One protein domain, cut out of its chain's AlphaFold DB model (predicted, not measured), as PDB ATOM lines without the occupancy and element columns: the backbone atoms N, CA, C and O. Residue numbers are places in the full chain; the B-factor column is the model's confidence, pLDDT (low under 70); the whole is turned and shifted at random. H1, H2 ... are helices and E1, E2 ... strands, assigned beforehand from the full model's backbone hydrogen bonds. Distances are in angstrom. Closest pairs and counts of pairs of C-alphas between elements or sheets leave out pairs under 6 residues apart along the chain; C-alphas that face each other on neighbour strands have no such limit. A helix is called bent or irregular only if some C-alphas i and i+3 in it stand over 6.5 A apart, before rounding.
ATOM      1  N   ASP A 475     -27.361  14.208  37.145       82.81
ATOM      2  CA  ASP A 475     -27.982  15.198  38.035       82.81
ATOM      3  C   ASP A 475     -28.206  14.629  39.440       82.81
ATOM      4  O   ASP A 475     -27.869  15.278  40.432       82.81
ATOM      5  N   VAL A 476     -28.715  13.392  39.537       84.88
ATOM      6  CA  VAL A 476     -28.896  12.708  40.830       84.88
ATOM      7  C   VAL A 476     -27.546  12.458  41.502       84.88
ATOM      8  O   VAL A 476     -27.401  12.715  42.696       84.88
ATOM      9  N   SER A 477     -26.533  12.018  40.748       82.81
ATOM     10  CA  SER A 477     -25.189  11.799  41.293       82.81
ATOM     11  C   SER A 477     -24.558  13.095  41.802       82.81
ATOM     12  O   SER A 477     -23.948  13.091  42.869       82.81
ATOM     13  N   ALA A 478     -24.703  14.202  41.070       78.38
ATOM     14  CA  ALA A 478     -24.201  15.506  41.491       78.38
ATOM     15  C   ALA A 478     -24.914  15.995  42.760       78.38
ATOM     16  O   ALA A 478     -24.253  16.401  43.714       78.38
ATOM     17  N   ALA A 479     -26.246  15.881  42.811       80.06
ATOM     18  CA  ALA A 479     -27.028  16.238  43.992       80.06
ATOM     19  C   ALA A 479     -26.644  15.393  45.214       80.06
ATOM     20  O   ALA A 479     -26.533  15.927  46.314       80.06
ATOM     21  N   ARG A 480     -26.375  14.098  45.018       82.94
ATOM     22  CA  ARG A 480     -25.903  13.210  46.084       82.94
ATOM     23  C   ARG A 480     -24.533  13.618  46.612       82.94
ATOM     24  O   ARG A 480     -24.352  13.668  47.821       82.94
ATOM     25  N   VAL A 481     -23.577  13.912  45.730       81.31
ATOM     26  CA  VAL A 481     -22.240  14.371  46.145       81.31
ATOM     27  C   VAL A 481     -22.342  15.688  46.915       81.31
ATOM     28  O   VAL A 481     -21.715  15.825  47.960       81.31
ATOM     29  N   ALA A 482     -23.170  16.627  46.449       76.06
ATOM     30  CA  ALA A 482     -23.398  17.893  47.138       76.06
ATOM     31  C   ALA A 482     -24.046  17.698  48.521       76.06
ATOM     32  O   ALA A 482     -23.600  18.307  49.490       76.06
ATOM     33  N   ALA A 483     -25.052  16.825  48.631       77.38
ATOM     34  CA  ALA A 483     -25.710  16.519  49.902       77.38
ATOM     35  C   ALA A 483     -24.793  15.747  50.871       77.38
ATOM     36  O   ALA A 483     -24.801  16.019  52.064       77.38
ATOM     37  N   GLY A 484     -23.954  14.836  50.369       76.38
ATOM     38  CA  GLY A 484     -22.986  14.092  51.184       76.38
ATOM     39  C   GLY A 484     -21.797  14.930  51.669       76.38
ATOM     40  O   GLY A 484     -21.154  14.566  52.645       76.38
ATOM     41  N   ALA A 485     -21.511  16.060  51.015       78.31
ATOM     42  CA  ALA A 485     -20.479  17.017  51.416       78.31
ATOM     43  C   ALA A 485     -21.061  18.251  52.136       78.31
ATOM     44  O   ALA A 485     -20.424  19.310  52.167       78.31
ATOM     45  N   ILE A 486     -22.283  18.146  52.674       78.88
ATOM     46  CA  ILE A 486     -23.017  19.311  53.173       78.88
ATOM     47  C   ILE A 486     -22.336  19.989  54.363       78.88
ATOM     48  O   ILE A 486     -22.305  21.218  54.393       78.88
ATOM     49  N   ASP A 487     -21.735  19.225  55.281       80.25
ATOM     50  CA  ASP A 487     -21.042  19.770  56.456       80.25
ATOM     51  C   ASP A 487     -19.914  20.716  56.027       80.25
ATOM     52  O   ASP A 487     -19.911  21.898  56.370       80.25
ATOM     53  N   GLN A 488     -19.031  20.238  55.142       77.56
ATOM     54  CA  GLN A 488     -17.950  21.044  54.574       77.56
ATOM     55  C   GLN A 488     -18.489  22.275  53.832       77.56
ATOM     56  O   GLN A 488     -17.918  23.364  53.924       77.56
ATOM     57  N   HIS A 489     -19.580  22.121  53.078       72.31
ATOM     58  CA  HIS A 489     -20.154  23.226  52.316       72.31
ATOM     59  C   HIS A 489     -20.715  24.321  53.226       72.31
ATOM     60  O   HIS A 489     -20.441  25.506  53.018       72.31
ATOM     61  N   VAL A 490     -21.480  23.932  54.245       73.81
ATOM     62  CA  VAL A 490     -22.052  24.847  55.228       73.81
ATOM     63  C   VAL A 490     -20.953  25.527  56.035       73.81
ATOM     64  O   VAL A 490     -21.015  26.745  56.174       73.81
ATOM     65  N   ASP A 491     -19.914  24.814  56.463       75.00
ATOM     66  CA  ASP A 491     -18.788  25.405  57.196       75.00
ATOM     67  C   ASP A 491     -18.022  26.438  56.354       75.00
ATOM     68  O   ASP A 491     -17.738  27.549  56.812       75.00
ATOM     69  N   GLU A 492     -17.754  26.139  55.079       71.31
ATOM     70  CA  GLU A 492     -17.149  27.093  54.144       71.31
ATOM     71  C   GLU A 492     -18.047  28.322  53.902       71.31
ATOM     72  O   GLU A 492     -17.560  29.454  53.761       71.31
ATOM     73  N   LEU A 493     -19.365  28.121  53.804       67.94
ATOM     74  CA  LEU A 493     -20.338  29.203  53.656       67.94
ATOM     75  C   LEU A 493     -20.412  30.059  54.915       67.94
ATOM     76  O   LEU A 493     -20.416  31.284  54.796       67.94
ATOM     77  N   ARG A 494     -20.434  29.429  56.086       69.81
ATOM     78  CA  ARG A 494     -20.459  30.052  57.406       69.81
ATOM     79  C   ARG A 494     -19.216  30.905  57.611       69.81
ATOM     80  O   ARG A 494     -19.351  32.099  57.847       69.81
ATOM     81  N   ALA A 495     -18.018  30.366  57.378       69.94
ATOM     82  CA  ALA A 495     -16.761  31.111  57.492       69.94
ATOM     83  C   ALA A 495     -16.716  32.357  56.582       69.94
ATOM     84  O   ALA A 495     -16.294  33.439  57.001       69.94
ATOM     85  N   LYS A 496     -17.197  32.232  55.337       64.81
ATOM     86  CA  LYS A 496     -17.235  33.341  54.365       64.81
ATOM     87  C   LYS A 496     -18.336  34.360  54.664       64.81
ATOM     88  O   LYS A 496     -18.126  35.558  54.463       64.81
ATOM     89  N   ASN A 497     -19.502  33.909  55.115       62.91
ATOM     90  CA  ASN A 497     -20.589  34.802  55.497       62.91
ATOM     91  C   ASN A 497     -20.250  35.531  56.790       62.91
ATOM     92  O   ASN A 497     -20.471  36.726  56.819       62.91
ATOM     93  N   LEU A 498     -19.584  34.906  57.762       62.88
ATOM     94  CA  LEU A 498     -19.085  35.576  58.966       62.88
ATOM     95  C   LEU A 498     -18.101  36.712  58.622       62.88
ATOM     96  O   LEU A 498     -18.151  37.785  59.220       62.88
ATOM     97  N   GLN A 499     -17.239  36.526  57.612       60.47
ATOM     98  CA  GLN A 499     -16.361  37.591  57.100       60.47
ATOM     99  C   GLN A 499     -17.131  38.746  56.437       60.47
ATOM    100  O   GLN A 499     -16.766  39.906  56.622       60.47
ATOM    101  N   LYS A 500     -18.193  38.455  55.669       59.19
ATOM    102  CA  LYS A 500     -19.041  39.484  55.028       59.19
ATOM    103  C   LYS A 500     -20.019  40.144  56.004       59.19
ATOM    104  O   LYS A 500     -20.291  41.331  55.875       59.19
ATOM    105  N   GLN A 501     -20.509  39.399  56.983       54.97
ATOM    106  CA  GLN A 501     -21.426  39.822  58.034       54.97
ATOM    107  C   GLN A 501     -20.726  40.796  58.980       54.97
ATOM    108  O   GLN A 501     -21.259  41.867  59.209       54.97
ATOM    109  N   LYS A 502     -19.463  40.547  59.355       56.56
ATOM    110  CA  LYS A 502     -18.634  41.537  60.070       56.56
ATOM    111  C   LYS A 502     -18.436  42.858  59.310       56.56
ATOM    112  O   LYS A 502     -18.205  43.885  59.938       56.56
ATOM    113  N   ARG A 503     -18.499  42.849  57.970       55.53
ATOM    114  CA  ARG A 503     -18.502  44.078  57.150       55.53
ATOM    115  C   ARG A 503     -19.885  44.738  57.099       55.53
ATOM    116  O   ARG A 503     -19.948  45.950  57.173       55.53
ATOM    117  N   ARG A 504     -20.969  43.964  56.998       52.41
ATOM    118  CA  ARG A 504     -22.344  44.474  56.821       52.41
ATOM    119  C   ARG A 504     -23.070  44.839  58.113       52.41
ATOM    120  O   ARG A 504     -23.836  45.786  58.106       52.41
ATOM    121  N   GLU A 505     -22.808  44.166  59.230       52.09
ATOM    122  CA  GLU A 505     -23.301  44.577  60.558       52.09
ATOM    123  C   GLU A 505     -22.772  45.964  60.952       52.09
ATOM    124  O   GLU A 505     -23.400  46.659  61.742       52.09
ATOM    125  N   ARG A 506     -21.645  46.385  60.361       49.62
ATOM    126  CA  ARG A 506     -21.085  47.728  60.518       49.62
ATOM    127  C   ARG A 506     -21.830  48.799  59.706       49.62
ATOM    128  O   ARG A 506     -21.844  49.944  60.146       49.62
ATOM    129  N   ASP A 507     -22.447  48.427  58.581       47.88
ATOM    130  CA  ASP A 507     -22.976  49.373  57.585       47.88
ATOM    131  C   ASP A 507     -24.521  49.326  57.432       47.88
ATOM    132  O   ASP A 507     -25.124  50.347  57.125       47.88
ATOM    133  N   GLU A 508     -25.188  48.180  57.652       47.84
ATOM    134  CA  GLU A 508     -26.599  47.947  57.254       47.84
ATOM    135  C   GLU A 508     -27.455  47.150  58.272       47.84
ATOM    136  O   GLU A 508     -28.655  46.985  58.071       47.84
ATOM    137  N   GLY A 509     -26.881  46.652  59.375       43.34
ATOM    138  CA  GLY A 509     -27.650  46.136  60.523       43.34
ATOM    139  C   GLY A 509     -28.431  44.816  60.359       43.34
ATOM    140  O   GLY A 509     -29.146  44.453  61.289       43.34
ATOM    141  N   GLU A 510     -28.304  44.061  59.258       45.03
ATOM    142  CA  GLU A 510     -29.084  42.822  59.056       45.03
ATOM    143  C   GLU A 510     -28.226  41.585  58.706       45.03
ATOM    144  O   GLU A 510     -27.507  41.539  57.700       45.03
ATOM    145  N   ALA A 511     -28.325  40.532  59.528       49.78
ATOM    146  CA  ALA A 511     -27.747  39.216  59.257       49.78
ATOM    147  C   ALA A 511     -28.713  38.373  58.407       49.78
ATOM    148  O   ALA A 511     -29.831  38.082  58.819       49.78
ATOM    149  N   ARG A 512     -28.283  37.948  57.210       58.06
ATOM    150  CA  ARG A 512     -29.172  37.288  56.231       58.06
ATOM    151  C   ARG A 512     -29.519  35.825  56.561       58.06
ATOM    152  O   ARG A 512     -30.507  35.323  56.036       58.06
ATOM    153  N   PHE A 513     -28.698  35.148  57.369       64.88
ATOM    154  CA  PHE A 513     -28.898  33.767  57.829       64.88
ATOM    155  C   PHE A 513     -28.314  33.594  59.237       64.88
ATOM    156  O   PHE A 513     -27.215  34.075  59.511       64.88
ATOM    157  N   THR A 514     -29.044  32.906  60.110       74.75
ATOM    158  CA  THR A 514     -28.686  32.644  61.514       74.75
ATOM    159  C   THR A 514     -27.988  31.289  61.685       74.75
ATOM    160  O   THR A 514     -28.051  30.432  60.806       74.75
ATOM    161  N   GLU A 515     -27.355  31.041  62.837       79.56
ATOM    162  CA  GLU A 515     -26.802  29.707  63.153       79.56
ATOM    163  C   GLU A 515     -27.858  28.604  63.217       79.56
ATOM    164  O   GLU A 515     -27.604  27.439  62.893       79.56
ATOM    165  N   GLU A 516     -29.073  28.987  63.589       81.06
ATOM    166  CA  GLU A 516     -30.227  28.107  63.538       81.06
ATOM    167  C   GLU A 516     -30.571  27.732  62.087       81.06
ATOM    168  O   GLU A 516     -30.879  26.573  61.812       81.06
ATOM    169  N   ASP A 517     -30.452  28.668  61.136       77.75
ATOM    170  CA  ASP A 517     -30.641  28.381  59.711       77.75
ATOM    171  C   ASP A 517     -29.573  27.413  59.189       77.75
ATOM    172  O   ASP A 517     -29.896  26.431  58.522       77.75
ATOM    173  N   TYR A 518     -28.300  27.620  59.532       79.44
ATOM    174  CA  TYR A 518     -27.240  26.683  59.148       79.44
ATOM    175  C   TYR A 518     -27.488  25.274  59.703       79.44
ATOM    176  O   TYR A 518     -27.411  24.297  58.957       79.44
ATOM    177  N   SER A 519     -27.885  25.168  60.972       83.50
ATOM    178  CA  SER A 519     -28.210  23.887  61.614       83.50
ATOM    179  C   SER A 519     -29.410  23.193  60.955       83.50
ATOM    180  O   SER A 519     -29.373  21.991  60.689       83.50
ATOM    181  N   LYS A 520     -30.465  23.948  60.620       83.62
ATOM    182  CA  LYS A 520     -31.643  23.438  59.893       83.62
ATOM    183  C   LYS A 520     -31.301  22.983  58.472       83.62
ATOM    184  O   LYS A 520     -31.859  21.992  58.001       83.62
ATOM    185  N   ALA A 521     -30.405  23.693  57.785       80.62
ATOM    186  CA  ALA A 521     -29.939  23.320  56.451       80.62
ATOM    187  C   ALA A 521     -29.133  22.012  56.479       80.62
ATOM    188  O   ALA A 521     -29.382  21.136  55.651       80.62
ATOM    189  N   LEU A 522     -28.232  21.865  57.458       84.62
ATOM    190  CA  LEU A 522     -27.460  20.641  57.689       84.62
ATOM    191  C   LEU A 522     -28.369  19.441  57.950       84.62
ATOM    192  O   LEU A 522     -28.266  18.434  57.253       84.62
ATOM    193  N   ALA A 523     -29.301  19.571  58.897       88.75
ATOM    194  CA  ALA A 523     -30.244  18.506  59.230       88.75
ATOM    195  C   ALA A 523     -31.037  18.044  57.996       88.75
ATOM    196  O   ALA A 523     -31.099  16.852  57.697       88.75
ATOM    197  N   TRP A 524     -31.572  18.992  57.220       89.25
ATOM    198  CA  TRP A 524     -32.301  18.672  55.995       89.25
ATOM    199  C   TRP A 524     -31.421  17.977  54.941       89.25
ATOM    200  O   TRP A 524     -31.878  17.044  54.281       89.25
ATOM    201  N   GLY A 525     -30.161  18.395  54.784       85.06
ATOM    202  CA  GLY A 525     -29.231  17.767  53.842       85.06
ATOM    203  C   GLY A 525     -28.853  16.332  54.190       85.06
ATOM    204  O   GLY A 525     -28.807  15.473  53.307       85.06
ATOM    205  N   HIS A 526     -28.647  16.060  55.478       88.31
ATOM    206  CA  HIS A 526     -28.419  14.705  55.980       88.31
ATOM    207  C   HIS A 526     -29.641  13.806  55.751       88.31
ATOM    208  O   HIS A 526     -29.489  12.644  55.381       88.31
ATOM    209  N   GLU A 527     -30.857  14.346  55.878       90.69
ATOM    210  CA  GLU A 527     -32.092  13.600  55.595       90.69
ATOM    211  C   GLU A 527     -32.331  13.348  54.094       90.69
ATOM    212  O   GLU A 527     -32.828  12.282  53.721       90.69
ATOM    213  N   ILE A 528     -32.008  14.303  53.209       89.00
ATOM    214  CA  ILE A 528     -32.285  14.173  51.764       89.00
ATOM    215  C   ILE A 528     -31.289  13.258  51.045       89.00
ATOM    216  O   ILE A 528     -31.658  12.653  50.037       89.00
ATOM    217  N   ALA A 529     -30.058  13.112  51.545       87.75
ATOM    218  CA  ALA A 529     -29.034  12.289  50.898       87.75
ATOM    219  C   ALA A 529     -29.465  10.811  50.710       87.75
ATOM    220  O   ALA A 529     -29.474  10.355  49.561       87.75
ATOM    221  N   PRO A 530     -29.945  10.082  51.742       90.62
ATOM    222  CA  PRO A 530     -30.460   8.718  51.566       90.62
ATOM    223  C   PRO A 530     -31.665   8.625  50.617       90.62
ATOM    224  O   PRO A 530     -31.841   7.639  49.900       90.62
ATOM    225  N   ALA A 531     -32.515   9.654  50.580       91.00
ATOM    226  CA  ALA A 531     -33.659   9.696  49.672       91.00
ATOM    227  C   ALA A 531     -33.228   9.883  48.200       91.00
ATOM    228  O   ALA A 531     -33.854   9.322  47.296       91.00
ATOM    229  N   LEU A 532     -32.133  10.611  47.952       90.06
ATOM    230  CA  LEU A 532     -31.503  10.713  46.630       90.06
ATOM    231  C   LEU A 532     -30.861   9.388  46.195       90.06
ATOM    232  O   LEU A 532     -30.921   9.055  45.011       90.06
ATOM    233  N   ASP A 533     -30.320   8.594  47.124       88.88
ATOM    234  CA  ASP A 533     -29.822   7.246  46.815       88.88
ATOM    235  C   ASP A 533     -30.937   6.309  46.338       88.88
ATOM    236  O   ASP A 533     -30.755   5.586  45.355       88.88
ATOM    237  N   LYS A 534     -32.128   6.374  46.952       89.75
ATOM    238  CA  LYS A 534     -33.306   5.629  46.471       89.75
ATOM    239  C   LYS A 534     -33.684   6.027  45.037       89.75
ATOM    240  O   LYS A 534     -33.983   5.166  44.213       89.75
ATOM    241  N   LEU A 535     -33.629   7.320  44.700       89.19
ATOM    242  CA  LEU A 535     -33.858   7.789  43.322       89.19
ATOM    243  C   LEU A 535     -32.781   7.301  42.345       89.19
ATOM    244  O   LEU A 535     -33.101   6.912  41.220       89.19
ATOM    245  N   ALA A 536     -31.513   7.281  42.762       89.56
ATOM    246  CA  ALA A 536     -30.430   6.730  41.952       89.56
ATOM    247  C   ALA A 536     -30.644   5.231  41.680       89.56
ATOM    248  O   ALA A 536     -30.465   4.775  40.549       89.56
ATOM    249  N   ALA A 537     -31.095   4.474  42.685       88.00
ATOM    250  CA  ALA A 537     -31.438   3.064  42.530       88.00
ATOM    251  C   ALA A 537     -32.584   2.854  41.525       88.00
ATOM    252  O   ALA A 537     -32.497   1.954  40.691       88.00
ATOM    253  N   ALA A 538     -33.608   3.717  41.523       86.31
ATOM    254  CA  ALA A 538     -34.699   3.655  40.545       86.31
ATOM    255  C   ALA A 538     -34.210   3.853  39.096       86.31
ATOM    256  O   ALA A 538     -34.661   3.152  38.187       86.31
ATOM    257  N   LEU A 539     -33.244   4.751  38.870       87.62
ATOM    258  CA  LEU A 539     -32.603   4.937  37.561       87.62
ATOM    259  C   LEU A 539     -31.816   3.695  37.117       87.62
ATOM    260  O   LEU A 539     -31.910   3.288  35.956       87.62
ATOM    261  N   VAL A 540     -31.071   3.068  38.032       86.94
ATOM    262  CA  VAL A 540     -30.321   1.828  37.757       86.94
ATOM    263  C   VAL A 540     -31.272   0.667  37.468       86.94
ATOM    264  O   VAL A 540     -31.093  -0.044  36.481       86.94
ATOM    265  N   ALA A 541     -32.325   0.508  38.272       84.62
ATOM    266  CA  ALA A 541     -33.356  -0.500  38.055       84.62
ATOM    267  C   ALA A 541     -34.059  -0.291  36.707       84.62
ATOM    268  O   ALA A 541     -34.261  -1.244  35.957       84.62
ATOM    269  N   GLY A 542     -34.370   0.962  36.360       80.50
ATOM    270  CA  GLY A 542     -34.906   1.338  35.056       80.50
ATOM    271  C   GLY A 542     -33.986   0.954  33.900       80.50
ATOM    272  O   GLY A 542     -34.472   0.449  32.896       80.50
ATOM    273  N   ALA A 543     -32.665   1.100  34.041       75.12
ATOM    274  CA  ALA A 543     -31.708   0.679  33.012       75.12
ATOM    275  C   ALA A 543     -31.761  -0.828  32.715       75.12
ATOM    276  O   ALA A 543     -31.467  -1.237  31.592       75.12
ATOM    277  N   GLY A 544     -32.160  -1.639  33.700       71.06
ATOM    278  CA  GLY A 544     -32.422  -3.070  33.532       71.06
ATOM    279  C   GLY A 544     -33.780  -3.394  32.898       71.06
ATOM    280  O   GLY A 544     -34.001  -4.526  32.473       71.06
ATOM    281  N   LYS A 545     -34.696  -2.421  32.807       72.19
ATOM    282  CA  LYS A 545     -36.005  -2.572  32.159       72.19
ATOM    283  C   LYS A 545     -35.896  -2.260  30.659       72.19
ATOM    284  O   LYS A 545     -35.040  -1.501  30.213       72.19
ATOM    285  N   GLY A 546     -36.781  -2.848  29.851       74.31
ATOM    286  CA  GLY A 546     -36.858  -2.554  28.415       74.31
ATOM    287  C   GLY A 546     -37.119  -1.066  28.120       74.31
ATOM    288  O   GLY A 546     -37.609  -0.328  28.981       74.31
ATOM    289  N   MET A 547     -36.808  -0.628  26.889       80.19
ATOM    290  CA  MET A 547     -37.101   0.741  26.425       80.19
ATOM    291  C   MET A 547     -38.570   1.098  26.686       80.19
ATOM    292  O   MET A 547     -39.455   0.328  26.319       80.19
ATOM    293  N   GLY A 548     -38.834   2.270  27.264       79.81
ATOM    294  CA  GLY A 548     -40.196   2.674  27.616       79.81
ATOM    295  C   GLY A 548     -40.267   3.647  28.786       79.81
ATOM    296  O   GLY A 548     -39.264   4.248  29.174       79.81
ATOM    297  N   LEU A 549     -41.478   3.801  29.317       82.69
ATOM    298  CA  LEU A 549     -41.783   4.579  30.513       82.69
ATOM    299  C   LEU A 549     -42.203   3.644  31.641       82.69
ATOM    300  O   LEU A 549     -43.040   2.769  31.436       82.69
ATOM    301  N   HIS A 550     -41.662   3.874  32.831       85.38
ATOM    302  CA  HIS A 550     -41.952   3.097  34.031       85.38
ATOM    303  C   HIS A 550     -42.363   4.063  35.145       85.38
ATOM    304  O   HIS A 550     -41.593   4.975  35.433       85.38
ATOM    305  N   PRO A 551     -43.555   3.934  35.747       85.69
ATOM    306  CA  PRO A 551     -43.987   4.841  36.809       85.69
ATOM    307  C   PRO A 551     -43.050   4.759  38.020       85.69
ATOM    308  O   PRO A 551     -42.496   3.697  38.308       85.69
ATOM    309  N   ILE A 552     -42.874   5.890  38.705       88.75
ATOM    310  CA  ILE A 552     -42.192   5.946  40.002       88.75
ATOM    311  C   ILE A 552     -43.234   5.742  41.097       88.75
ATOM    312  O   ILE A 552     -44.243   6.447  41.129       88.75
ATOM    313  N   ASP A 553     -42.991   4.781  41.985       85.44
ATOM    314  CA  ASP A 553     -43.912   4.461  43.069       85.44
ATOM    315  C   ASP A 553     -43.859   5.524  44.182       85.44
ATOM    316  O   ASP A 553     -42.798   5.898  44.686       85.44
ATOM    317  N   LYS A 554     -45.027   6.043  44.576       87.69
ATOM    318  CA  LYS A 554     -45.123   7.088  45.605       87.69
ATOM    319  C   LYS A 554     -44.723   6.583  46.995       87.69
ATOM    320  O   LYS A 554     -44.167   7.355  47.773       87.69
ATOM    321  N   ILE A 555     -45.027   5.328  47.318       85.94
ATOM    322  CA  ILE A 555     -44.762   4.708  48.620       85.94
ATOM    323  C   ILE A 555     -43.259   4.457  48.765       85.94
ATOM    324  O   ILE A 555     -42.671   4.849  49.772       85.94
ATOM    325  N   GLU A 556     -42.615   3.903  47.736       86.69
ATOM    326  CA  GLU A 556     -41.162   3.659  47.730       86.69
ATOM    327  C   GLU A 556     -40.347   4.957  47.888       86.69
ATOM    328  O   GLU A 556     -39.259   4.962  48.476       86.69
ATOM    329  N   HIS A 557     -40.896   6.080  47.414       90.69
ATOM    330  CA  HIS A 557     -40.257   7.395  47.426       90.69
ATOM    331  C   HIS A 557     -40.887   8.398  48.414       90.69
ATOM    332  O   HIS A 557     -40.649   9.604  48.301       90.69
ATOM    333  N   ALA A 558     -41.638   7.930  49.419       91.88
ATOM    334  CA  ALA A 558     -42.349   8.793  50.369       91.88
ATOM    335  C   ALA A 558     -41.428   9.775  51.125       91.88
ATOM    336  O   ALA A 558     -41.790  10.939  51.313       91.88
ATOM    337  N   ASP A 559     -40.215   9.349  51.496       91.69
ATOM    338  CA  ASP A 559     -39.225  10.209  52.165       91.69
ATOM    339  C   ASP A 559     -38.799  11.385  51.281       91.69
ATOM    340  O   ASP A 559     -38.753  12.530  51.734       91.69
ATOM    341  N   PHE A 560     -38.539  11.111  49.999       93.19
ATOM    342  CA  PHE A 560     -38.173  12.137  49.026       93.19
ATOM    343  C   PHE A 560     -39.319  13.133  48.824       93.19
ATOM    344  O   PHE A 560     -39.092  14.343  48.818       93.19
ATOM    345  N   VAL A 561     -40.555  12.634  48.713       93.31
ATOM    346  CA  VAL A 561     -41.754  13.473  48.593       93.31
ATOM    347  C   VAL A 561     -41.892  14.389  49.811       93.31
ATOM    348  O   VAL A 561     -41.978  15.609  49.653       93.31
ATOM    349  N   ARG A 562     -41.826  13.832  51.029       94.81
ATOM    350  CA  ARG A 562     -41.911  14.589  52.289       94.81
ATOM    351  C   ARG A 562     -40.872  15.712  52.341       94.81
ATOM    352  O   ARG A 562     -41.218  16.857  52.644       94.81
ATOM    353  N   LEU A 563     -39.612  15.391  52.050       90.00
ATOM    354  CA  LEU A 563     -38.486  16.319  52.161       90.00
ATOM    355  C   LEU A 563     -38.463  17.379  51.056       90.00
ATOM    356  O   LEU A 563     -38.159  18.540  51.331       90.00
ATOM    357  N   GLY A 564     -38.804  17.003  49.822       88.00
ATOM    358  CA  GLY A 564     -38.840  17.919  48.682       88.00
ATOM    359  C   GLY A 564     -40.014  18.899  48.729       88.00
ATOM    360  O   GLY A 564     -39.916  20.014  48.217       88.00
ATOM    361  N   GLN A 565     -41.117  18.537  49.383       86.44
ATOM    362  CA  GLN A 565     -42.240  19.454  49.597       86.44
ATOM    363  C   GLN A 565     -42.027  20.405  50.768       86.44
ATOM    364  O   GLN A 565     -42.457  21.559  50.709       86.44
ATOM    365  N   LYS A 566     -41.336  19.936  51.812       86.19
ATOM    366  CA  LYS A 566     -41.051  20.688  53.039       86.19
ATOM    367  C   LYS A 566     -39.595  21.154  53.101       86.19
ATOM    368  O   LYS A 566     -38.963  21.057  54.147       86.19
ATOM    369  N   ILE A 567     -39.067  21.681  51.993       82.06
ATOM    370  CA  ILE A 567     -37.734  22.300  51.976       82.06
ATOM    371  C   ILE A 567     -37.761  23.522  52.912       82.06
ATOM    372  O   ILE A 567     -38.506  24.471  52.633       82.06
ATOM    373  N   PRO A 568     -36.989  23.531  54.015       79.44
ATOM    374  CA  PRO A 568     -37.003  24.647  54.950       79.44
ATOM    375  C   PRO A 568     -36.405  25.897  54.285       79.44
ATOM    376  O   PRO A 568     -35.483  25.772  53.476       79.44
ATOM    377  N   PRO A 569     -36.860  27.120  54.627       71.00
ATOM    378  CA  PRO A 569     -36.270  28.356  54.101       71.00
ATOM    379  C   PRO A 569     -34.748  28.418  54.288       71.00
ATOM    380  O   PRO A 569     -34.036  28.881  53.402       71.00
ATOM    381  N   ALA A 570     -34.271  27.872  55.405       71.44
ATOM    382  CA  ALA A 570     -32.870  27.726  55.753       71.44
ATOM    383  C   ALA A 570     -32.050  26.885  54.753       71.44
ATOM    384  O   ALA A 570     -30.894  27.203  54.491       71.44
ATOM    385  N   ALA A 571     -32.641  25.873  54.101       72.38
ATOM    386  CA  ALA A 571     -31.940  25.069  53.094       72.38
ATOM    387  C   ALA A 571     -31.493  25.898  51.876       72.38
ATOM    388  O   ALA A 571     -30.584  25.482  51.167       72.38
ATOM    389  N   ARG A 572     -32.041  27.108  51.668       67.56
ATOM    390  CA  ARG A 572     -31.556  28.059  50.646       67.56
ATOM    391  C   ARG A 572     -30.091  28.450  50.830       67.56
ATOM    392  O   ARG A 572     -29.470  28.907  49.876       67.56
ATOM    393  N   VAL A 573     -29.519  28.268  52.021       64.12
ATOM    394  CA  VAL A 573     -28.073  28.421  52.245       64.12
ATOM    395  C   VAL A 573     -27.272  27.517  51.294       64.12
ATOM    396  O   VAL A 573     -26.230  27.928  50.791       64.12
ATOM    397  N   LEU A 574     -27.802  26.335  50.968       67.31
ATOM    398  CA  LEU A 574     -27.180  25.313  50.117       67.31
ATOM    399  C   LEU A 574     -27.272  25.618  48.611       67.31
ATOM    400  O   LEU A 574     -26.666  24.919  47.799       67.31
ATOM    401  N   ASP A 575     -28.001  26.675  48.237       59.56
ATOM    402  CA  ASP A 575     -28.134  27.140  46.852       59.56
ATOM    403  C   ASP A 575     -26.952  28.044  46.420       59.56
ATOM    404  O   ASP A 575     -26.921  28.522  45.295       59.56
ATOM    405  N   ALA A 576     -25.959  28.306  47.279       51.69
ATOM    406  CA  ALA A 576     -24.782  29.139  46.981       51.69
ATOM    407  C   ALA A 576     -25.113  30.522  46.360       51.69
ATOM    408  O   ALA A 576     -24.872  30.796  45.185       51.69
ATOM    409  N   THR A 577     -25.589  31.453  47.193       44.66
ATOM    410  CA  THR A 577     -26.060  32.809  46.834       44.66
ATOM    411  C   THR A 577     -24.999  33.793  46.290       44.66
ATOM    412  O   THR A 577     -25.196  35.000  46.395       44.66
ATOM    413  N   ALA A 578     -23.858  33.343  45.755       39.91
ATOM    414  CA  ALA A 578     -22.811  34.208  45.196       39.91
ATOM    415  C   ALA A 578     -22.291  33.666  43.851       39.91
ATOM    416  O   ALA A 578     -21.859  32.517  43.779       39.91
ATOM    417  N   LEU A 579     -22.282  34.521  42.817       37.91
ATOM    418  CA  LEU A 579     -21.865  34.216  41.432       37.91
ATOM    419  C   LEU A 579     -20.488  33.531  41.344       37.91
ATOM    420  O   LEU A 579     -20.315  32.587  40.582       37.91
ATOM    421  N   GLU A 580     -19.540  33.945  42.184       34.56
ATOM    422  CA  GLU A 580     -18.165  33.420  42.232       34.56
ATOM    423  C   GLU A 580     -18.058  31.973  42.756       34.56
ATOM    424  O   GLU A 580     -17.009  31.350  42.630       34.56
ATOM    425  N   LYS A 581     -19.120  31.415  43.359       46.25
ATOM    426  CA  LYS A 581     -19.115  30.066  43.967       46.25
ATOM    427  C   LYS A 581     -19.778  28.990  43.105       46.25
ATOM    428  O   LYS A 581     -19.805  27.826  43.498       46.25
ATOM    429  N   VAL A 582     -20.320  29.368  41.949       43.28
ATOM    430  CA  VAL A 582     -21.033  28.456  41.041       43.28
ATOM    431  C   VAL A 582     -20.070  27.524  40.306       43.28
ATOM    432  O   VAL A 582     -20.442  26.412  39.941       43.28
ATOM    433  N   VAL A 583     -18.817  27.946  40.139       41.28
ATOM    434  CA  VAL A 583     -17.749  27.130  39.570       41.28
ATOM    435  C   VAL A 583     -16.802  26.780  40.709       41.28
ATOM    436  O   VAL A 583     -15.999  27.603  41.141       41.28
ATOM    437  N   GLY A 584     -16.921  25.567  41.253       39.88
ATOM    438  CA  GLY A 584     -15.894  25.055  42.153       39.88
ATOM    439  C   GLY A 584     -14.531  25.082  41.452       39.88
ATOM    440  O   GLY A 584     -14.455  24.872  40.243       39.88
ATOM    441  N   VAL A 585     -13.455  25.275  42.219       36.44
ATOM    442  CA  VAL A 585     -12.050  25.338  41.749       36.44
ATOM    443  C   VAL A 585     -11.625  24.096  40.927       36.44
ATOM    444  O   VAL A 585     -10.614  24.125  40.238       36.44
ATOM    445  N   PHE A 586     -12.438  23.031  40.918       35.53
ATOM    446  CA  PHE A 586     -12.212  21.778  40.185       35.53
ATOM    447  C   PHE A 586     -13.403  21.307  39.325       35.53
ATOM    448  O   PHE A 586     -13.512  20.121  39.025       35.53
ATOM    449  N   GLY A 587     -14.346  22.184  38.959       42.00
ATOM    450  CA  GLY A 587     -15.495  21.800  38.119       42.00
ATOM    451  C   GLY A 587     -16.545  20.905  38.800       42.00
ATOM    452  O   GLY A 587     -17.475  20.450  38.139       42.00
ATOM    453  N   GLN A 588     -16.434  20.668  40.112       51.41
ATOM    454  CA  GLN A 588     -17.465  19.996  40.905       51.41
ATOM    455  C   GLN A 588     -18.524  21.002  41.362       51.41
ATOM    456  O   GLN A 588     -18.223  21.984  42.046       51.41
ATOM    457  N   ASP A 589     -19.770  20.743  40.980       53.47
ATOM    458  CA  ASP A 589     -20.926  21.531  41.383       53.47
ATOM    459  C   ASP A 589     -21.280  21.248  42.851       53.47
ATOM    460  O   ASP A 589     -21.798  20.186  43.180       53.47
ATOM    461  N   ARG A 590     -21.007  22.207  43.743       57.97
ATOM    462  CA  ARG A 590     -21.268  22.101  45.195       57.97
ATOM    463  C   ARG A 590     -22.679  22.554  45.610       57.97
ATOM    464  O   ARG A 590     -22.896  22.870  46.770       57.97
ATOM    465  N   ILE A 591     -23.613  22.661  44.664       63.59
ATOM    466  CA  ILE A 591     -24.936  23.271  44.877       63.59
ATOM    467  C   ILE A 591     -25.999  22.178  44.950       63.59
ATOM    468  O   ILE A 591     -26.112  21.380  44.017       63.59
ATOM    469  N   VAL A 592     -26.812  22.178  46.011       69.44
ATOM    470  CA  VAL A 592     -27.975  21.286  46.100       69.44
ATOM    471  C   VAL A 592     -29.120  21.874  45.266       69.44
ATOM    472  O   VAL A 592     -29.538  22.999  45.507       69.44
ATOM    473  N   PRO A 593     -29.660  21.163  44.267       71.56
ATOM    474  CA  PRO A 593     -30.583  21.758  43.302       71.56
ATOM    475  C   PRO A 593     -32.053  21.717  43.772       71.56
ATOM    476  O   PRO A 593     -32.886  20.965  43.256       71.56
ATOM    477  N   LEU A 594     -32.394  22.568  44.745       76.88
ATOM    478  CA  LEU A 594     -33.691  22.567  45.444       76.88
ATOM    479  C   LEU A 594     -34.919  22.694  44.521       76.88
ATOM    480  O   LEU A 594     -35.973  22.120  44.801       76.88
ATOM    481  N   ALA A 595     -34.800  23.431  43.411       75.25
ATOM    482  CA  ALA A 595     -35.912  23.695  42.498       75.25
ATOM    483  C   ALA A 595     -36.425  22.425  41.800       75.25
ATOM    484  O   ALA A 595     -37.634  22.169  41.809       75.25
ATOM    485  N   TRP A 596     -35.531  21.608  41.227       82.00
ATOM    486  CA  TRP A 596     -35.974  20.361  40.604       82.00
ATOM    487  C   TRP A 596     -36.344  19.315  41.651       82.00
ATOM    488  O   TRP A 596     -37.287  18.575  41.398       82.00
ATOM    489  N   ILE A 597     -35.709  19.294  42.835       86.44
ATOM    490  CA  ILE A 597     -36.106  18.400  43.941       86.44
ATOM    491  C   ILE A 597     -37.568  18.653  44.317       86.44
ATOM    492  O   ILE A 597     -38.377  17.726  44.335       86.44
ATOM    493  N   LYS A 598     -37.937  19.921  44.533       86.94
ATOM    494  CA  LYS A 598     -39.318  20.321  44.828       86.94
ATOM    495  C   LYS A 598     -40.281  19.958  43.703       86.94
ATOM    496  O   LYS A 598     -41.369  19.449  43.963       86.94
ATOM    497  N   SER A 599     -39.898  20.246  42.459       85.19
ATOM    498  CA  SER A 599     -40.715  19.939  41.282       85.19
ATOM    499  C   SER A 599     -40.944  18.430  41.154       85.19
ATOM    500  O   SER A 599     -42.080  17.976  41.053       85.19
ATOM    501  N   LEU A 600     -39.889  17.624  41.249       90.50
ATOM    502  CA  LEU A 600     -39.996  16.176  41.146       90.50
ATOM    503  C   LEU A 600     -40.798  15.577  42.308       90.50
ATOM    504  O   LEU A 600     -41.618  14.698  42.074       90.50
ATOM    505  N   ALA A 601     -40.634  16.081  43.534       91.44
ATOM    506  CA  ALA A 601     -41.416  15.637  44.687       91.44
ATOM    507  C   ALA A 601     -42.925  15.877  44.499       91.44
ATOM    508  O   ALA A 601     -43.727  15.003  44.822       91.44
ATOM    509  N   LYS A 602     -43.318  17.027  43.928       90.44
ATOM    510  CA  LYS A 602     -44.717  17.293  43.547       90.44
ATOM    511  C   LYS A 602     -45.218  16.322  42.474       90.44
ATOM    512  O   LYS A 602     -46.318  15.800  42.606       90.44
ATOM    513  N   ALA A 603     -44.401  16.044  41.459       91.69
ATOM    514  CA  ALA A 603     -44.780  15.136  40.381       91.69
ATOM    515  C   ALA A 603     -44.943  13.689  40.878       91.69
ATOM    516  O   ALA A 603     -45.903  13.016  40.520       91.69
ATOM    517  N   ILE A 604     -44.045  13.213  41.750       92.69
ATOM    518  CA  ILE A 604     -44.169  11.885  42.371       92.69
ATOM    519  C   ILE A 604     -45.430  11.824  43.241       92.69
ATOM    520  O   ILE A 604     -46.173  10.848  43.166       92.69
ATOM    521  N   GLU A 605     -45.723  12.869  44.024       91.62
ATOM    522  CA  GLU A 605     -46.950  12.907  44.829       91.62
ATOM    523  C   GLU A 605     -48.218  12.824  43.973       91.62
ATOM    524  O   GLU A 605     -49.155  12.114  44.353       91.62
ATOM    525  N   ALA A 606     -48.225  13.535  42.841       87.31
ATOM    526  CA  ALA A 606     -49.331  13.595  41.893       87.31
ATOM    527  C   ALA A 606     -49.434  12.357  40.982       87.31
ATOM    528  O   ALA A 606     -50.383  12.250  40.208       87.31
ATOM    529  N   GLY A 607     -48.474  11.425  41.042       88.31
ATOM    530  CA  GLY A 607     -48.428  10.260  40.153       88.31
ATOM    531  C   GLY A 607     -48.050  10.601  38.705       88.31
ATOM    532  O   GLY A 607     -48.351   9.841  37.785       88.31
ATOM    533  N   THR A 608     -47.388  11.737  38.496       90.56
ATOM    534  CA  THR A 608     -46.968  12.270  37.196       90.56
ATOM    535  C   THR A 608     -45.445  12.231  37.022       90.56
ATOM    536  O   THR A 608     -44.841  13.110  36.399       90.56
ATOM    537  N   ALA A 609     -44.799  11.214  37.602       92.25
ATOM    538  CA  ALA A 609     -43.365  10.978  37.489       92.25
ATOM    539  C   ALA A 609     -43.050   9.567  36.968       92.25
ATOM    540  O   ALA A 609     -43.633   8.573  37.410       92.25
ATOM    541  N   TRP A 610     -42.095   9.475  36.042       90.94
ATOM    542  CA  TRP A 610     -41.713   8.231  35.372       90.94
ATOM    543  C   TRP A 610     -40.206   8.134  35.170       90.94
ATOM    544  O   TRP A 610     -39.545   9.114  34.833       90.94
ATOM    545  N   VAL A 611     -39.676   6.919  35.273       91.19
ATOM    546  CA  VAL A 611     -38.368   6.546  34.740       91.19
ATOM    547  C   VAL A 611     -38.520   6.254  33.250       91.19
ATOM    548  O   VAL A 611     -39.245   5.344  32.844       91.19
ATOM    549  N   ARG A 612     -37.823   7.019  32.419       89.44
ATOM    550  CA  ARG A 612     -37.804   6.868  30.971       89.44
ATOM    551  C   ARG A 612     -36.493   6.224  30.534       89.44
ATOM    552  O   ARG A 612     -35.401   6.735  30.761       89.44
ATOM    553  N   VAL A 613     -36.620   5.088  29.856       87.88
ATOM    554  CA  VAL A 613     -35.503   4.293  29.337       87.88
ATOM    555  C   VAL A 613     -35.442   4.469  27.829       87.88
ATOM    556  O   VAL A 613     -36.371   4.103  27.102       87.88
ATOM    557  N   HIS A 614     -34.340   5.022  27.333       85.19
ATOM    558  CA  HIS A 614     -34.164   5.292  25.911       85.19
ATOM    559  C   HIS A 614     -32.729   5.027  25.444       85.19
ATOM    560  O   HIS A 614     -31.806   4.856  26.231       85.19
ATOM    561  N   LYS A 615     -32.495   5.067  24.128       81.25
ATOM    562  CA  LYS A 615     -31.182   4.734  23.535       81.25
ATOM    563  C   LYS A 615     -29.995   5.548  24.070       81.25
ATOM    564  O   LYS A 615     -28.867   5.103  23.925       81.25
ATOM    565  N   LYS A 616     -30.230   6.758  24.589       83.38
ATOM    566  CA  LYS A 616     -29.176   7.644  25.112       83.38
ATOM    567  C   LYS A 616     -28.902   7.456  26.614       83.38
ATOM    568  O   LYS A 616     -28.034   8.146  27.129       83.38
ATOM    569  N   GLY A 617     -29.637   6.581  27.306       87.38
ATOM    570  CA  GLY A 617     -29.549   6.409  28.760       87.38
ATOM    571  C   GLY A 617     -30.915   6.330  29.440       87.38
ATOM    572  O   GLY A 617     -31.926   6.064  28.786       87.38
ATOM    573  N   VAL A 618     -30.926   6.583  30.745       89.25
ATOM    574  CA  VAL A 618     -32.126   6.586  31.588       89.25
ATOM    575  C   VAL A 618     -32.242   7.935  32.283       89.25
ATOM    576  O   VAL A 618     -31.252   8.442  32.816       89.25
ATOM    577  N   ASP A 619     -33.436   8.513  32.260       91.88
ATOM    578  CA  ASP A 619     -33.768   9.741  32.975       91.88
ATOM    579  C   ASP A 619     -35.105   9.612  33.716       91.88
ATOM    580  O   ASP A 619     -35.919   8.738  33.431       91.88
ATOM    581  N   ILE A 620     -35.313  10.460  34.720       91.75
ATOM    582  CA  ILE A 620     -36.601  10.642  35.384       91.75
ATOM    583  C   ILE A 620     -37.271  11.859  34.762       91.75
ATOM    584  O   ILE A 620     -36.670  12.929  34.667       91.75
ATOM    585  N   ILE A 621     -38.528  11.710  34.373       91.38
ATOM    586  CA  ILE A 621     -39.386  12.808  33.952       91.38
ATOM    587  C   ILE A 621     -40.480  13.018  34.994       91.38
ATOM    588  O   ILE A 621     -41.119  12.062  35.416       91.38
ATOM    589  N   GLY A 622     -40.694  14.260  35.412       90.69
ATOM    590  CA  GLY A 622     -41.806  14.660  36.271       90.69
ATOM    591  C   GLY A 622     -42.555  15.828  35.647       90.69
ATOM    592  O   GLY A 622     -41.926  16.816  35.263       90.69
ATOM    593  N   THR A 623     -43.875  15.737  35.524       89.56
ATOM    594  CA  THR A 623     -44.709  16.801  34.949       89.56
ATOM    595  C   THR A 623     -45.564  17.459  36.026       89.56
ATOM    596  O   THR A 623     -46.231  16.786  36.805       89.56
ATOM    597  N   ASN A 624     -45.545  18.789  36.081       86.75
ATOM    598  CA  ASN A 624     -46.338  19.576  37.029       86.75
ATOM    599  C   ASN A 624     -47.093  20.689  36.308       86.75
ATOM    600  O   ASN A 624     -46.566  21.209  35.319       86.75
ATOM    601  N   PRO A 625     -48.256  21.127  36.822       85.31
ATOM    602  CA  PRO A 625     -48.871  22.375  36.396       85.31
ATOM    603  C   PRO A 625     -47.881  23.544  36.483       85.31
ATOM    604  O   PRO A 625     -47.098  23.630  37.433       85.31
ATOM    605  N   THR A 626     -47.890  24.445  35.500       83.25
ATOM    606  CA  THR A 626     -47.051  25.648  35.558       83.25
ATOM    607  C   THR A 626     -47.557  26.611  36.629       83.25
ATOM    608  O   THR A 626     -48.749  26.645  36.947       83.25
TER     609      THR A 626
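Overview. This is residues 475 to 626 of the 984 residues of an uncharacterized protein of Acidiferrobacter sp. SPIII_3 (UniProt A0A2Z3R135). A long bent helix, H3, forms the spine of an elongated model: H2 folds back along its first arm, H3a, as a helical hairpin at one end, and at the other end its second arm, H3b, packs on a small antiparallel sheet. H6 covers the same face of that sheet, H1 lies beside H3b, the short helix H5 packs on H3a, and the short helix H4 packs on H6. The printed part has 152 residues, with six named helices and three named strands in the order H1 H2 H3 E1 H4 H5 H6 E2 E3, and its class is mostly helix. The sheet order is E1 E2 E3, all antiparallel. The whole is only just compact, close to loose, with a radius of gyration of the C-alphas of 17.6 A and spans of 61 by 32 by 27 A.

Along the chain. Find C-alpha 475 at (-27.982, 15.198, 38.035), where H1 begins and runs to residue 484. H2 follows, residues 486 to 504, 25.4 A long. H3, residues 515 to 543, was assigned as one helix by its hydrogen bonds but is bent, with C-alphas 527 and 530 6.5 A apart; its arms are H3a, residues 515 to 527, 18.6 A, and H3b, residues 530 to 543, 20.3 A. Look for H3a's start at (-26.802, 29.707, 63.153). Next come E1, residues 548 to 551, H4, 558 to 565, H5, 569 to 575, H6, 594 to 605, 16.4 A, and E2, 609 to 614. E3, residues 617 to 625, spans 26.2 A and ends at (-48.871, 22.375, 36.396).

Arrangement. H3 is the hub, touching four helices; its arms stand at a shallow tilt of 33 degrees, only just short of steep. H1 touches H3b, C-alphas of Arg 480 and Leu 532 closest at 6.2 A. H2 touches H3a at 19 degrees, opposite ways, Ile 486 and Gly 525 having the closest C-alphas, 6.4 A. H5 touches H3a, C-alphas of Ala 521 and Ala 571 closest at 4.3 A. H4 touches H6, C-alphas of Val 561 and Ala 601 closest at 4.5 A. H3b and H6 are on the same face of the sheet, two layers, helices over one face, at heights of 8.3 A and 7.8 A. Between E1 and E2, N 550 and O 611 are 2.8 A apart; in the hairpin E2 and E3, N 612 and O 619 are 2.8 A apart, both within hydrogen-bond range. Every O i to N i+4 pair is within range in H1, H3a, H3b, H4 and H6; H2 has 14 of 15, and H5 has 0 of 3 but 4 of 4 O i to N i+3 pairs.

Size, cuts and confidence. The C-alphas of Arg 506 and Gly 546 are the two farthest apart, 61.7 A. The printed part has no cut. The link H5 to H6, residues 576 to 593, is long. Confidence is low, under 70, at residues 493 to 513 and 572 to 592; mean pLDDT of the printed part is 75.9.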